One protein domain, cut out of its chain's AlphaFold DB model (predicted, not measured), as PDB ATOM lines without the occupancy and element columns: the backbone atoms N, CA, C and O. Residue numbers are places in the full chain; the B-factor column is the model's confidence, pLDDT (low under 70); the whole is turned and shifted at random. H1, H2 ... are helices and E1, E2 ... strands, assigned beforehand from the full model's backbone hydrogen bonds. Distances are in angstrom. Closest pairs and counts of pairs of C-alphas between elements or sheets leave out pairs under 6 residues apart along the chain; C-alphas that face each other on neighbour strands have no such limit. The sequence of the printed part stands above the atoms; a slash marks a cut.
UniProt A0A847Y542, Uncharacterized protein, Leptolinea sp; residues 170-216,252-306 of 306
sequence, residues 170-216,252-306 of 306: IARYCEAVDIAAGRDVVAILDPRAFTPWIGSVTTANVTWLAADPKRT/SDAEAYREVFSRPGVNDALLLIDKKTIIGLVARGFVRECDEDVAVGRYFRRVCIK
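Overview. This is residues 170 to 216 and 252 to 306 of the 306 residues of an uncharacterized protein of Leptolinea sp (UniProt A0A847Y542). One strongly twisted, curled sheet of six strands runs through the domain, with one helix packed on each face: H1 on one face, over E1, and H2 on the opposite face, only just over E3. E1 and E4 lie nearest the middle, while E6 and E5 make one end of the sheet and the hairpin E2 and E3 the other. The printed part has 102 residues with two named helices and six named strands, in the order H1 E1 E2 E3 H2 E4 E5 E6; across the mixed sheet the order is E2 E3 E1 E4 E6 E5. The class is mixed, helices and strands, with under half of the residues in named elements. The whole is compact, with a radius of gyration of the C-alphas of 12.4 A and spans of 34 by 28 by 27 A.

Along the chain. Find C-alpha 170 at (229.725, 169.706, 216.158); from there H1, residues 170 to 180, runs 15.1 A. Next come E1, residues 185 to 189, 12.6 A; E2, residues 200 to 203, 10.1 A; and E3, residues 206 to 210, 13.2 A. After the cut, look for H2, residues 253 to 262, 14.3 A, from C-alpha 253 at (219.701, 151.037, 223.980). Then follow E4, residues 270 to 274, 13.2 A; E5, residues 287 to 289, 7.1 A; and E6, residues 300 to 305, 16.0 A, ending at C-alpha 305 at (217.100, 161.211, 236.671).

Arrangement. Begin at inner strand E1: it is parallel to E4, with N 188 and O 272 2.8 A apart, and to E3, with N 187 and O 207 2.8 A apart. Hairpin E2 and E3 is antiparallel, N 208 and O 201 at 2.7 A. E6 is antiparallel to E4, N 273 and O 301 at 2.9 A, and to E5 in a hairpin, N 288 and O 304 at 2.8 A. H1 is on the sheet at a height of 8.9 A, slantwise to E1 at 34 degrees on the local plane; the closest C-alphas of the two are those of Ala 176 and Val 185, 7.3 A. H2 is on the opposite face at a height of 8.1 A, only just over E3, on which 3 of its C-alphas fall; their closest C-alphas are those of Ala 210 and Asp 253, 7.0 A. H1 and H2 are apart. In both helices every O i to N i+4 pair is within hydrogen-bond range.

Size, cuts and confidence. The C-alphas farthest apart, those of Ala 181 and Thr 216, are 36.0 A apart. Residues 217 to 251 are not printed, and C-alphas 216 and 252 stand 13.1 A apart across this cut. The link from E4 to E5 is long, 12 residues. Look for pLDDT under 70 at residues 195 to 199, 213 to 216, 252 to 253 and 291 to 295.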
ATOM      1  N   ILE A 170     228.694 168.856 215.553       89.44
ATOM      2  CA  ILE A 170     229.725 169.706 216.158       89.44
ATOM      3  C   ILE A 170     229.086 170.872 216.910       89.44
ATOM      4  O   ILE A 170     229.439 171.125 218.054       89.44
ATOM      5  N   ALA A 171     228.069 171.525 216.339       90.38
ATOM      6  CA  ALA A 171     227.355 172.596 217.036       90.38
ATOM      7  C   ALA A 171     226.698 172.118 218.347       90.38
ATOM      8  O   ALA A 171     226.700 172.843 219.340       90.38
ATOM      9  N   ARG A 172     226.171 170.885 218.369       92.75
ATOM     10  CA  ARG A 172     225.653 170.246 219.589       92.75
ATOM     11  C   ARG A 172     226.760 169.935 220.589       92.75
ATOM     12  O   ARG A 172     226.546 170.129 221.777       92.75
ATOM     13  N   TYR A 173     227.912 169.453 220.130       92.69
ATOM     14  CA  TYR A 173     229.067 169.225 220.996       92.69
ATOM     15  C   TYR A 173     229.495 170.521 221.692       92.69
ATOM     16  O   TYR A 173     229.525 170.562 222.918       92.69
ATOM     17  N   CYS A 174     229.700 171.595 220.927       91.25
ATOM     18  CA  CYS A 174     230.127 172.881 221.473       91.25
ATOM     19  C   CYS A 174     229.127 173.452 222.478       91.25
ATOM     20  O   CYS A 174     229.519 173.904 223.546       91.25
ATOM     21  N   GLU A 175     227.826 173.376 222.178       92.50
ATOM     22  CA  GLU A 175     226.802 173.802 223.133       92.50
ATOM     23  C   GLU A 175     226.784 172.925 224.394       92.50
ATOM     24  O   GLU A 175     226.656 173.445 225.498       92.50
ATOM     25  N   ALA A 176     226.922 171.603 224.263       91.94
ATOM     26  CA  ALA A 176     226.931 170.708 225.418       91.94
ATOM     27  C   ALA A 176     228.115 170.998 226.351       91.94
ATOM     28  O   ALA A 176     227.917 171.053 227.563       91.94
ATOM     29  N   VAL A 177     229.314 171.209 225.798       90.50
ATOM     30  CA  VAL A 177     230.531 171.526 226.562       90.50
ATOM     31  C   VAL A 177     230.435 172.902 227.228       90.50
ATOM     32  O   VAL A 177     230.745 173.016 228.415       90.50
ATOM     33  N   ASP A 178     229.934 173.916 226.516       90.06
ATOM     34  CA  ASP A 178     229.715 175.264 227.062       90.06
ATOM     35  C   ASP A 178     228.755 175.239 228.264       90.06
ATOM     36  O   ASP A 178     229.068 175.747 229.341       90.06
ATOM     37  N   ILE A 179     227.621 174.539 228.135       88.94
ATOM     38  CA  ILE A 179     226.655 174.382 229.233       88.94
ATOM     39  C   ILE A 179     227.255 173.569 230.394       88.94
ATOM     40  O   ILE A 179     226.947 173.831 231.561       88.94
ATOM     41  N   ALA A 180     228.076 172.557 230.097       85.62
ATOM     42  CA  ALA A 180     228.637 171.658 231.102       85.62
ATOM     43  C   ALA A 180     229.513 172.377 232.129       85.62
ATOM     44  O   ALA A 180     229.565 171.946 233.283       85.62
ATOM     45  N   ALA A 181     230.235 173.421 231.701       83.44
ATOM     46  CA  ALA A 181     231.237 174.120 232.503       83.44
ATOM     47  C   ALA A 181     232.190 173.149 233.246       83.44
ATOM     48  O   ALA A 181     232.498 173.332 234.425       83.44
ATOM     49  N   GLY A 182     232.611 172.073 232.567       79.56
ATOM     50  CA  GLY A 182     233.516 171.044 233.101       79.56
ATOM     51  C   GLY A 182     232.856 169.888 233.869       79.56
ATOM     52  O   GLY A 182     233.564 169.008 234.350       79.56
ATOM     53  N   ARG A 183     231.524 169.851 233.991       86.75
ATOM     54  CA  ARG A 183     230.784 168.711 234.571       86.75
ATOM     55  C   ARG A 183     230.592 167.592 233.552       86.75
ATOM     56  O   ARG A 183     230.536 167.855 232.357       86.75
ATOM     57  N   ASP A 184     230.395 166.360 234.008       89.94
ATOM     58  CA  ASP A 184     229.965 165.274 233.122       89.94
ATOM     59  C   ASP A 184     228.595 165.576 232.510       89.94
ATOM     60  O   ASP A 184     227.682 166.032 233.206       89.94
ATOM     61  N   VAL A 185     228.427 165.264 231.227       91.69
ATOM     62  CA  VAL A 185     227.166 165.439 230.499       91.69
ATOM     63  C   VAL A 185     226.653 164.099 229.999       91.69
ATOM     64  O   VAL A 185     227.402 163.294 229.449       91.69
ATOM     65  N   VAL A 186     225.350 163.877 230.132       93.06
ATOM     66  CA  VAL A 186     224.630 162.809 229.433       93.06
ATOM     67  C   VAL A 186     223.644 163.462 228.470       93.06
ATOM     68  O   VAL A 186     222.647 164.039 228.898       93.06
ATOM     69  N   ALA A 187     223.932 163.395 227.172       92.94
ATOM     70  CA  ALA A 187     223.141 164.010 226.115       92.94
ATOM     71  C   ALA A 187     222.302 162.960 225.377       92.94
ATOM     72  O   ALA A 187     222.831 162.034 224.769       92.94
ATOM     73  N   ILE A 188     220.981 163.120 225.394       91.75
ATOM     74  CA  ILE A 188     220.024 162.234 224.733       91.75
ATOM     75  C   ILE A 188     219.580 162.871 223.407       91.75
ATOM     76  O   ILE A 188     219.080 163.995 223.395       91.75
ATOM     77  N   LEU A 189     219.736 162.168 222.285       89.56
ATOM     78  CA  LEU A 189     219.409 162.681 220.944       89.56
ATOM     79  C   LEU A 189     218.428 161.780 220.190       89.56
ATOM     80  O   LEU A 189     218.273 160.599 220.503       89.56
ATOM     81  N   ASP A 190     217.809 162.323 219.139       83.44
ATOM     82  CA  ASP A 190     217.011 161.541 218.193       83.44
ATOM     83  C   ASP A 190     217.861 160.382 217.635       83.44
ATOM     84  O   ASP A 190     219.000 160.609 217.215       83.44
ATOM     85  N   PRO A 191     217.336 159.142 217.591       75.75
ATOM     86  CA  PRO A 191     218.068 157.998 217.055       75.75
ATOM     87  C   PRO A 191     218.634 158.205 215.643       75.75
ATOM     88  O   PRO A 191     219.643 157.596 215.308       75.75
ATOM     89  N   ARG A 192     218.032 159.076 214.821       76.38
ATOM     90  CA  ARG A 192     218.508 159.405 213.465       76.38
ATOM     91  C   ARG A 192     219.800 160.222 213.441       76.38
ATOM     92  O   ARG A 192     220.417 160.319 212.385       76.38
ATOM     93  N   ALA A 193     220.208 160.811 214.567       78.00
ATOM     94  CA  ALA A 193     221.528 161.426 214.698       78.00
ATOM     95  C   ALA A 193     222.651 160.374 214.688       78.00
ATOM     96  O   ALA A 193     223.803 160.693 214.400       78.00
ATOM     97  N   PHE A 194     222.312 159.116 214.974       71.88
ATOM     98  CA  PHE A 194     223.241 158.002 214.981       71.88
ATOM     99  C   PHE A 194     223.103 157.171 213.708       71.88
ATOM    100  O   PHE A 194     222.027 157.029 213.127       71.88
ATOM    101  N   THR A 195     224.200 156.535 213.305       63.59
ATOM    102  CA  THR A 195     224.105 155.406 212.374       63.59
ATOM    103  C   THR A 195     223.346 154.247 213.042       63.59
ATOM    104  O   THR A 195     223.494 154.080 214.255       63.59
ATOM    105  N   PRO A 196     222.624 153.388 212.296       56.44
ATOM    106  CA  PRO A 196     221.774 152.328 212.865       56.44
ATOM    107  C   PRO A 196     222.459 151.352 213.845       56.44
ATOM    108  O   PRO A 196     221.783 150.673 214.617       56.44
ATOM    109  N   TRP A 197     223.790 151.270 213.811       56.22
ATOM    110  CA  TRP A 197     224.634 150.355 214.594       56.22
ATOM    111  C   TRP A 197     225.207 150.979 215.871       56.22
ATOM    112  O   TRP A 197     225.683 150.257 216.741       56.22
ATOM    113  N   ILE A 198     225.193 152.310 215.980       61.84
ATOM    114  CA  ILE A 198     225.768 153.042 217.112       61.84
ATOM    115  C   ILE A 198     224.610 153.494 217.991       61.84
ATOM    116  O   ILE A 198     223.729 154.215 217.532       61.84
ATOM    117  N   GLY A 199     224.553 153.035 219.241       64.31
ATOM    118  CA  GLY A 199     223.517 153.476 220.187       64.31
ATOM    119  C   GLY A 199     223.963 154.463 221.241       64.31
ATOM    120  O   GLY A 199     223.134 155.114 221.877       64.31
ATOM    121  N   SER A 200     225.269 154.624 221.352       76.81
ATOM    122  CA  SER A 200     225.895 155.568 222.248       76.81
ATOM    123  C   SER A 200     227.298 155.899 221.765       76.81
ATOM    124  O   SER A 200     227.908 155.126 221.018       76.81
ATOM    125  N   VAL A 201     227.805 157.050 222.181       79.19
ATOM    126  CA  VAL A 201     229.186 157.496 221.965       79.19
ATOM    127  C   VAL A 201     229.613 158.238 223.222       79.19
ATOM    128  O   VAL A 201     228.815 158.988 223.770       79.19
ATOM    129  N   THR A 202     230.844 158.048 223.683       81.94
ATOM    130  CA  THR A 202     231.402 158.847 224.781       81.94
ATOM    131  C   THR A 202     232.625 159.554 224.247       81.94
ATOM    132  O   THR A 202     233.542 158.882 223.809       81.94
ATOM    133  N   THR A 203     232.637 160.882 224.287       82.25
ATOM    134  CA  THR A 203     233.768 161.684 223.815       82.25
ATOM    135  C   THR A 203     233.989 162.811 224.812       82.25
ATOM    136  O   THR A 203     233.049 163.546 225.131       82.25
ATOM    137  N   ALA A 204     235.215 162.926 225.329       81.62
ATOM    138  CA  ALA A 204     235.530 163.752 226.496       81.62
ATOM    139  C   ALA A 204     234.615 163.414 227.698       81.62
ATOM    140  O   ALA A 204     234.384 162.247 228.009       81.62
ATOM    141  N   ASN A 205     234.074 164.432 228.362       83.88
ATOM    142  CA  ASN A 205     233.124 164.335 229.472       83.88
ATOM    143  C   ASN A 205     231.656 164.187 229.019       83.88
ATOM    144  O   ASN A 205     230.748 164.266 229.849       83.88
ATOM    145  N   VAL A 206     231.393 163.992 227.720       88.94
ATOM    146  CA  VAL A 206     230.031 163.914 227.173       88.94
ATOM    147  C   VAL A 206     229.703 162.491 226.734       88.94
ATOM    148  O   VAL A 206     230.336 161.922 225.844       88.94
ATOM    149  N   THR A 207     228.658 161.922 227.328       89.44
ATOM    150  CA  THR A 207     228.066 160.648 226.918       89.44
ATOM    151  C   THR A 207     226.796 160.895 226.107       89.44
ATOM    152  O   THR A 207     225.793 161.373 226.629       89.44
ATOM    153  N   TRP A 208     226.825 160.540 224.829       89.19
ATOM    154  CA  TRP A 208     225.725 160.649 223.876       89.19
ATOM    155  C   TRP A 208     224.908 159.357 223.860       89.19
ATOM    156  O   TRP A 208     225.468 158.280 223.659       89.19
ATOM    157  N   LEU A 209     223.589 159.451 224.023       88.06
ATOM    158  CA  LEU A 209     222.656 158.324 224.040       88.06
ATOM    159  C   LEU A 209     221.517 158.544 223.037       88.06
ATOM    160  O   LEU A 209     220.951 159.631 222.944       88.06
ATOM    161  N   ALA A 210     221.131 157.503 222.301       84.62
ATOM    162  CA  ALA A 210     219.937 157.559 221.458       84.62
ATOM    163  C   ALA A 210     218.650 157.514 222.306       84.62
ATOM    164  O   ALA A 210     218.569 156.795 223.300       84.62
ATOM    165  N   ALA A 211     217.617 158.261 221.913       78.56
ATOM    166  CA  ALA A 211     216.385 158.409 222.696       78.56
ATOM    167  C   ALA A 211     215.344 157.286 222.537       78.56
ATOM    168  O   ALA A 211     214.375 157.292 223.281       78.56
ATOM    169  N   ASP A 212     215.547 156.335 221.620       71.31
ATOM    170  CA  ASP A 212     214.679 155.197 221.243       71.31
ATOM    171  C   ASP A 212     213.232 155.554 220.812       71.31
ATOM    172  O   ASP A 212     212.391 155.981 221.597       71.31
ATOM    173  N   PRO A 213     212.855 155.322 219.547       53.84
ATOM    174  CA  PRO A 213     211.942 154.200 219.336       53.84
ATOM    175  C   PRO A 213     212.243 153.462 218.025       53.84
ATOM    176  O   PRO A 213     211.951 153.958 216.939       53.84
ATOM    177  N   LYS A 214     212.746 152.229 218.147       51.16
ATOM    178  CA  LYS A 214     212.863 151.202 217.094       51.16
ATOM    179  C   LYS A 214     213.761 151.596 215.911       51.16
ATOM    180  O   LYS A 214     213.329 152.180 214.920       51.16
ATOM    181  N   ARG A 215     215.017 151.153 215.964       52.91
ATOM    182  CA  ARG A 215     215.979 151.244 214.853       52.91
ATOM    183  C   ARG A 215     215.523 150.333 213.712       52.91
ATOM    184  O   ARG A 215     215.650 149.115 213.802       52.91
ATOM    185  N   THR A 216     214.936 150.885 212.651       44.34
ATOM    186  CA  THR A 216     214.667 150.092 211.445       44.34
ATOM    187  C   THR A 216     215.894 150.121 210.558       44.34
ATOM    188  O   THR A 216     216.123 151.112 209.876       44.34
ATOM    189  N   SER A 252     221.897 147.629 221.922       58.59
ATOM    190  CA  SER A 252     220.725 147.543 222.763       58.59
ATOM    191  C   SER A 252     220.703 148.802 223.621       58.59
ATOM    192  O   SER A 252     221.410 148.877 224.627       58.59
ATOM    193  N   ASP A 253     219.865 149.771 223.253       66.62
ATOM    194  CA  ASP A 253     219.701 151.037 223.980       66.62
ATOM    195  C   ASP A 253     219.547 150.819 225.496       66.62
ATOM    196  O   ASP A 253     220.155 151.511 226.302       66.62
ATOM    197  N   ALA A 254     218.836 149.769 225.920       73.19
ATOM    198  CA  ALA A 254     218.660 149.462 227.340       73.19
ATOM    199  C   ALA A 254     219.966 149.153 228.094       73.19
ATOM    200  O   ALA A 254     220.064 149.462 229.278       73.19
ATOM    201  N   GLU A 255     220.957 148.536 227.449       72.94
ATOM    202  CA  GLU A 255     222.247 148.251 228.085       72.94
ATOM    203  C   GLU A 255     223.097 149.518 228.200       72.94
ATOM    204  O   GLU A 255     223.666 149.757 229.263       72.94
ATOM    205  N   ALA A 256     223.084 150.370 227.166       75.38
ATOM    206  CA  ALA A 256     223.752 151.670 227.195       75.38
ATOM    207  C   ALA A 256     223.263 152.545 228.351       75.38
ATOM    208  O   ALA A 256     224.056 153.081 229.120       75.38
ATOM    209  N   TYR A 257     221.945 152.619 228.532       84.56
ATOM    210  CA  TYR A 257     221.373 153.365 229.646       84.56
ATOM    211  C   TYR A 257     221.701 152.722 230.998       84.56
ATOM    212  O   TYR A 257     222.052 153.440 231.928       84.56
ATOM    213  N   ARG A 258     221.634 151.389 231.134       83.75
ATOM    214  CA  ARG A 258     221.972 150.723 232.406       83.75
ATOM    215  C   ARG A 258     223.387 151.036 232.855       83.75
ATOM    216  O   ARG A 258     223.587 151.345 234.022       83.75
ATOM    217  N   GLU A 259     224.358 150.937 231.962       81.50
ATOM    218  CA  GLU A 259     225.749 151.168 232.331       81.50
ATOM    219  C   GLU A 259     226.013 152.658 232.617       81.50
ATOM    220  O   GLU A 259     226.619 152.970 233.641       81.50
ATOM    221  N   VAL A 260     225.452 153.593 231.836       85.88
ATOM    222  CA  VAL A 260     225.575 155.033 232.139       85.88
ATOM    223  C   VAL A 260     224.911 155.399 233.465       85.88
ATOM    224  O   VAL A 260     225.523 156.075 234.282       85.88
ATOM    225  N   PHE A 261     223.685 154.943 233.719       88.44
ATOM    226  CA  PHE A 261     222.926 155.311 234.921       88.44
ATOM    227  C   PHE A 261     223.248 154.464 236.159       88.44
ATOM    228  O   PHE A 261     222.679 154.703 237.221       88.44
ATOM    229  N   SER A 262     224.173 153.505 236.057       86.25
ATOM    230  CA  SER A 262     224.728 152.784 237.212       86.25
ATOM    231  C   SER A 262     226.141 153.232 237.591       86.25
ATOM    232  O   SER A 262     226.648 152.799 238.629       86.25
ATOM    233  N   ARG A 263     226.779 154.108 236.798       84.88
ATOM    234  CA  ARG A 263     228.129 154.602 237.096       84.88
ATOM    235  C   ARG A 263     228.128 155.498 238.350       84.88
ATOM    236  O   ARG A 263     227.212 156.312 238.523       84.88
ATOM    237  N   PRO A 264     229.153 155.411 239.217       84.88
ATOM    238  CA  PRO A 264     229.319 156.345 240.329       84.88
ATOM    239  C   PRO A 264     229.337 157.803 239.843       84.88
ATOM    240  O   PRO A 264     229.933 158.098 238.813       84.88
ATOM    241  N   GLY A 265     228.680 158.710 240.572       83.19
ATOM    242  CA  GLY A 265     228.652 160.143 240.241       83.19
ATOM    243  C   GLY A 265     227.659 160.559 239.148       83.19
ATOM    244  O   GLY A 265     227.524 161.748 238.882       83.19
ATOM    245  N   VAL A 266     226.891 159.638 238.542       85.69
ATOM    246  CA  VAL A 266     225.891 160.008 237.511       85.69
ATOM    247  C   VAL A 266     224.824 160.985 238.009       85.69
ATOM    248  O   VAL A 266     224.323 161.789 237.230       85.69
ATOM    249  N   ASN A 267     224.516 160.963 239.307       85.25
ATOM    250  CA  ASN A 267     223.571 161.895 239.925       85.25
ATOM    251  C   ASN A 267     224.045 163.356 239.869       85.25
ATOM    252  O   ASN A 267     223.215 164.262 239.915       85.25
ATOM    253  N   ASP A 268     225.354 163.577 239.726       85.69
ATOM    254  CA  ASP A 268     225.966 164.902 239.617       85.69
ATOM    255  C   ASP A 268     226.150 165.341 238.152       85.69
ATOM    256  O   ASP A 268     226.468 166.508 237.884       85.69
ATOM    257  N   ALA A 269     225.914 164.438 237.192       87.19
ATOM    258  CA  ALA A 269     225.993 164.740 235.770       87.19
ATOM    259  C   ALA A 269     224.883 165.716 235.346       87.19
ATOM    260  O   ALA A 269     223.785 165.764 235.907       87.19
ATOM    261  N   LEU A 270     225.163 166.511 234.320       90.56
ATOM    262  CA  LEU A 270     224.164 167.308 233.632       90.56
ATOM    263  C   LEU A 270     223.480 166.439 232.574       90.56
ATOM    264  O   LEU A 270     224.124 165.969 231.641       90.56
ATOM    265  N   LEU A 271     222.167 166.250 232.687       92.38
ATOM    266  CA  LEU A 271     221.415 165.525 231.675       92.38
ATOM    267  C   LEU A 271     220.731 166.499 230.718       92.38
ATOM    268  O   LEU A 271     219.935 167.351 231.124       92.38
ATOM    269  N   LEU A 272     221.025 166.327 229.437       93.00
ATOM    270  CA  LEU A 272     220.493 167.117 228.341       93.00
ATOM    271  C   LEU A 272     219.710 166.212 227.396       93.00
ATOM    272  O   LEU A 272     220.080 165.064 227.165       93.00
ATOM    273  N   ILE A 273     218.646 166.738 226.803       92.44
ATOM    274  CA  ILE A 273     217.969 166.114 225.667       92.44
ATOM    275  C   ILE A 273     217.827 167.125 224.536       92.44
ATOM    276  O   ILE A 273     217.559 168.303 224.779       92.44
ATOM    277  N   ASP A 274     218.006 166.685 223.294       91.31
ATOM    278  CA  ASP A 274     217.741 167.533 222.131       91.31
ATOM    279  C   ASP A 274     216.257 167.944 222.116       91.31
ATOM    280  O   ASP A 274     215.352 167.123 222.295       91.31
ATOM    281  N   LYS A 275     215.987 169.238 221.917       89.44
ATOM    282  CA  LYS A 275     214.638 169.822 221.995       89.44
ATOM    283  C   LYS A 275     213.620 169.165 221.067       89.44
ATOM    284  O   LYS A 275     212.434 169.177 221.377       89.44
ATOM    285  N   LYS A 276     214.053 168.614 219.931       84.50
ATOM    286  CA  LYS A 276     213.164 167.952 218.961       84.50
ATOM    287  C   LYS A 276     212.940 166.474 219.281       84.50
ATOM    288  O   LYS A 276     212.151 165.815 218.608       84.50
ATOM    289  N   THR A 277     213.636 165.959 220.287       85.94
ATOM    290  CA  THR A 277     213.676 164.540 220.608       85.94
ATOM    291  C   THR A 277     212.608 164.182 221.633       85.94
ATOM    292  O   THR A 277     212.505 164.781 222.706       85.94
ATOM    293  N   ILE A 278     211.824 163.157 221.302       84.25
ATOM    294  CA  ILE A 278     210.849 162.552 222.210       84.25
ATOM    295  C   ILE A 278     211.559 161.465 223.018       84.25
ATOM    296  O   ILE A 278     212.194 160.588 222.439       84.25
ATOM    297  N   ILE A 279     211.408 161.487 224.347       82.06
ATOM    298  CA  ILE A 279     211.937 160.428 225.216       82.06
ATOM    299  C   ILE A 279     211.202 159.117 224.915       82.06
ATOM    300  O   ILE A 279     209.983 159.014 225.116       82.06
ATOM    301  N   GLY A 280     211.955 158.117 224.472       81.06
ATOM    302  CA  GLY A 280     211.508 156.759 224.199       81.06
ATOM    303  C   GLY A 280     211.171 155.915 225.404       81.06
ATOM    304  O   GLY A 280     211.401 156.302 226.545       81.06
ATOM    305  N   LEU A 281     210.670 154.706 225.146       82.31
ATOM    306  CA  LEU A 281     210.310 153.751 226.197       82.31
ATOM    307  C   LEU A 281     211.514 153.409 227.089       82.31
ATOM    308  O   LEU A 281     211.394 153.457 228.311       82.31
ATOM    309  N   VAL A 282     212.662 153.092 226.483       81.38
ATOM    310  CA  VAL A 282     213.883 152.742 227.219       81.38
ATOM    311  C   VAL A 282     214.383 153.934 228.025       81.38
ATOM    312  O   VAL A 282     214.558 153.816 229.235       81.38
ATOM    313  N   ALA A 283     214.535 155.097 227.388       84.56
ATOM    314  CA  ALA A 283     215.009 156.310 228.048       84.56
ATOM    315  C   ALA A 283     214.097 156.736 229.214       84.56
ATOM    316  O   ALA A 283     214.585 157.066 230.295       84.56
ATOM    317  N   ARG A 284     212.769 156.610 229.060       86.88
ATOM    318  CA  ARG A 284     211.784 156.837 230.136       86.88
ATOM    319  C   ARG A 284     211.977 155.917 231.339       86.88
ATOM    320  O   ARG A 284     211.399 156.204 232.381       86.88
ATOM    321  N   GLY A 285     212.714 154.815 231.230       87.31
ATOM    322  CA  GLY A 285     213.073 153.988 232.381       87.31
ATOM    323  C   GLY A 285     214.043 154.679 233.344       87.31
ATOM    324  O   GLY A 285     214.023 154.368 234.528       87.31
ATOM    325  N   PHE A 286     214.835 155.635 232.853       89.38
ATOM    326  CA  PHE A 286     215.954 156.239 233.585       89.38
ATOM    327  C   PHE A 286     215.797 157.743 233.794       89.38
ATOM    328  O   PHE A 286     216.249 158.272 234.806       89.38
ATOM    329  N   VAL A 287     215.152 158.437 232.851       90.50
ATOM    330  CA  VAL A 287     215.029 159.898 232.871       90.50
ATOM    331  C   VAL A 287     213.578 160.363 232.773       90.50
ATOM    332  O   VAL A 287     212.691 159.653 232.284       90.50
ATOM    333  N   ARG A 288     213.333 161.583 233.244       88.75
ATOM    334  CA  ARG A 288     212.079 162.333 233.127       88.75
ATOM    335  C   ARG A 288     212.371 163.797 232.818       88.75
ATOM    336  O   ARG A 288     213.470 164.271 233.081       88.75
ATOM    337  N   GLU A 289     211.383 164.511 232.294       83.62
ATOM    338  CA  GLU A 289     211.449 165.975 232.245       83.62
ATOM    339  C   GLU A 289     211.604 166.526 233.665       83.62
ATOM    340  O   GLU A 289     211.032 165.973 234.610       83.62
ATOM    341  N   CYS A 290     212.410 167.572 233.819       83.56
ATOM    342  CA  CYS A 290     212.468 168.298 235.081       83.56
ATOM    343  C   CYS A 290     211.207 169.164 235.227       83.56
ATOM    344  O   CYS A 290     210.685 169.650 234.229       83.56
ATOM    345  N   ASP A 291     210.742 169.394 236.459       64.94
ATOM    346  CA  ASP A 291     209.554 170.229 236.728       64.94
ATOM    347  C   ASP A 291     209.754 171.705 236.312       64.94
ATOM    348  O   ASP A 291     208.792 172.461 236.173       64.94
ATOM    349  N   GLU A 292     211.004 172.110 236.074       65.25
ATOM    350  CA  GLU A 292     211.362 173.378 235.449       65.25
ATOM    351  C   GLU A 292     211.644 173.143 233.953       65.25
ATOM    352  O   GLU A 292     212.686 172.588 233.595       65.25
ATOM    353  N   ASP A 293     210.737 173.589 233.075       55.09
ATOM    354  CA  ASP A 293     210.897 173.589 231.607       55.09
ATOM    355  C   ASP A 293     211.958 174.620 231.160       55.09
ATOM    356  O   ASP A 293     211.704 175.562 230.402       55.09
ATOM    357  N   VAL A 294     213.188 174.484 231.653       62.25
ATOM    358  CA  VAL A 294     214.296 175.364 231.285       62.25
ATOM    359  C   VAL A 294     214.929 174.818 230.011       62.25
ATOM    360  O   VAL A 294     215.691 173.847 230.020       62.25
ATOM    361  N   ALA A 295     214.606 175.447 228.881       65.56
ATOM    362  CA  ALA A 295     215.400 175.305 227.670       65.56
ATOM    363  C   ALA A 295     216.838 175.757 227.971       65.56
ATOM    364  O   ALA A 295     217.042 176.866 228.466       65.56
ATOM    365  N   VAL A 296     217.824 174.914 227.663       80.31
ATOM    366  CA  VAL A 296     219.236 175.214 227.919       80.31
ATOM    367  C   VAL A 296     219.943 175.307 226.575       80.31
ATOM    368  O   VAL A 296     220.109 174.309 225.886       80.31
ATOM    369  N   GLY A 297     220.295 176.525 226.168       85.00
ATOM    370  CA  GLY A 297     220.922 176.761 224.867       85.00
ATOM    371  C   GLY A 297     219.951 176.650 223.685       85.00
ATOM    372  O   GLY A 297     218.732 176.809 223.819       85.00
ATOM    373  N   ARG A 298     220.491 176.433 222.484       90.81
ATOM    374  CA  ARG A 298     219.767 176.351 221.210       90.81
ATOM    375  C   ARG A 298     219.242 174.942 220.945       90.81
ATOM    376  O   ARG A 298     218.074 174.824 220.567       90.81
ATOM    377  N   TYR A 299     220.061 173.915 221.143       92.00
ATOM    378  CA  TYR A 299     219.775 172.514 220.827       92.00
ATOM    379  C   TYR A 299     219.160 171.744 221.990       92.00
ATOM    380  O   TYR A 299     218.336 170.864 221.732       92.00
ATOM    381  N   PHE A 300     219.498 172.074 223.238       93.25
ATOM    382  CA  PHE A 300     219.148 171.229 224.379       93.25
ATOM    383  C   PHE A 300     218.062 171.785 225.306       93.25
ATOM    384  O   PHE A 300     217.727 172.970 225.357       93.25
ATOM    385  N   ARG A 301     217.462 170.876 226.061       90.94
ATOM    386  CA  ARG A 301     216.663 171.150 227.256       90.94
ATOM    387  C   ARG A 301     217.086 170.175 228.349       90.94
ATOM    388  O   ARG A 301     217.658 169.125 228.047       90.94
ATOM    389  N   ARG A 302     216.865 170.539 229.609       88.94
ATOM    390  CA  ARG A 302     217.318 169.736 230.747       88.94
ATOM    391  C   ARG A 302     216.353 168.586 231.029       88.94
ATOM    392  O   ARG A 302     215.144 168.774 230.988       88.94
ATOM    393  N   VAL A 303     216.896 167.419 231.368       89.69
ATOM    394  CA  VAL A 303     216.131 166.301 231.944       89.69
ATOM    395  C   VAL A 303     216.716 165.907 233.295       89.69
ATOM    396  O   VAL A 303     217.805 166.333 233.678       89.69
ATOM    397  N   CYS A 304     215.953 165.135 234.053       89.06
ATOM    398  CA  CYS A 304     216.265 164.723 235.408       89.06
ATOM    399  C   CYS A 304     216.280 163.193 235.482       89.06
ATOM    400  O   CYS A 304     215.518 162.518 234.784       89.06
ATOM    401  N   ILE A 305     217.134 162.641 236.342       88.88
ATOM    402  CA  ILE A 305     217.100 161.211 236.671       88.88
ATOM    403  C   ILE A 305     215.775 160.905 237.390       88.88
ATOM    404  O   ILE A 305     215.206 161.763 238.078       88.88
ATOM    405  N   LYS A 306     215.243 159.706 237.155       87.00
ATOM    406  CA  LYS A 306     214.064 159.193 237.855       87.00
ATOM    407  C   LYS A 306     214.371 158.680 239.251       87.00
ATOM    408  O   LYS A 306     215.405 158.004 239.417       87.00
TER     409      LYS A 306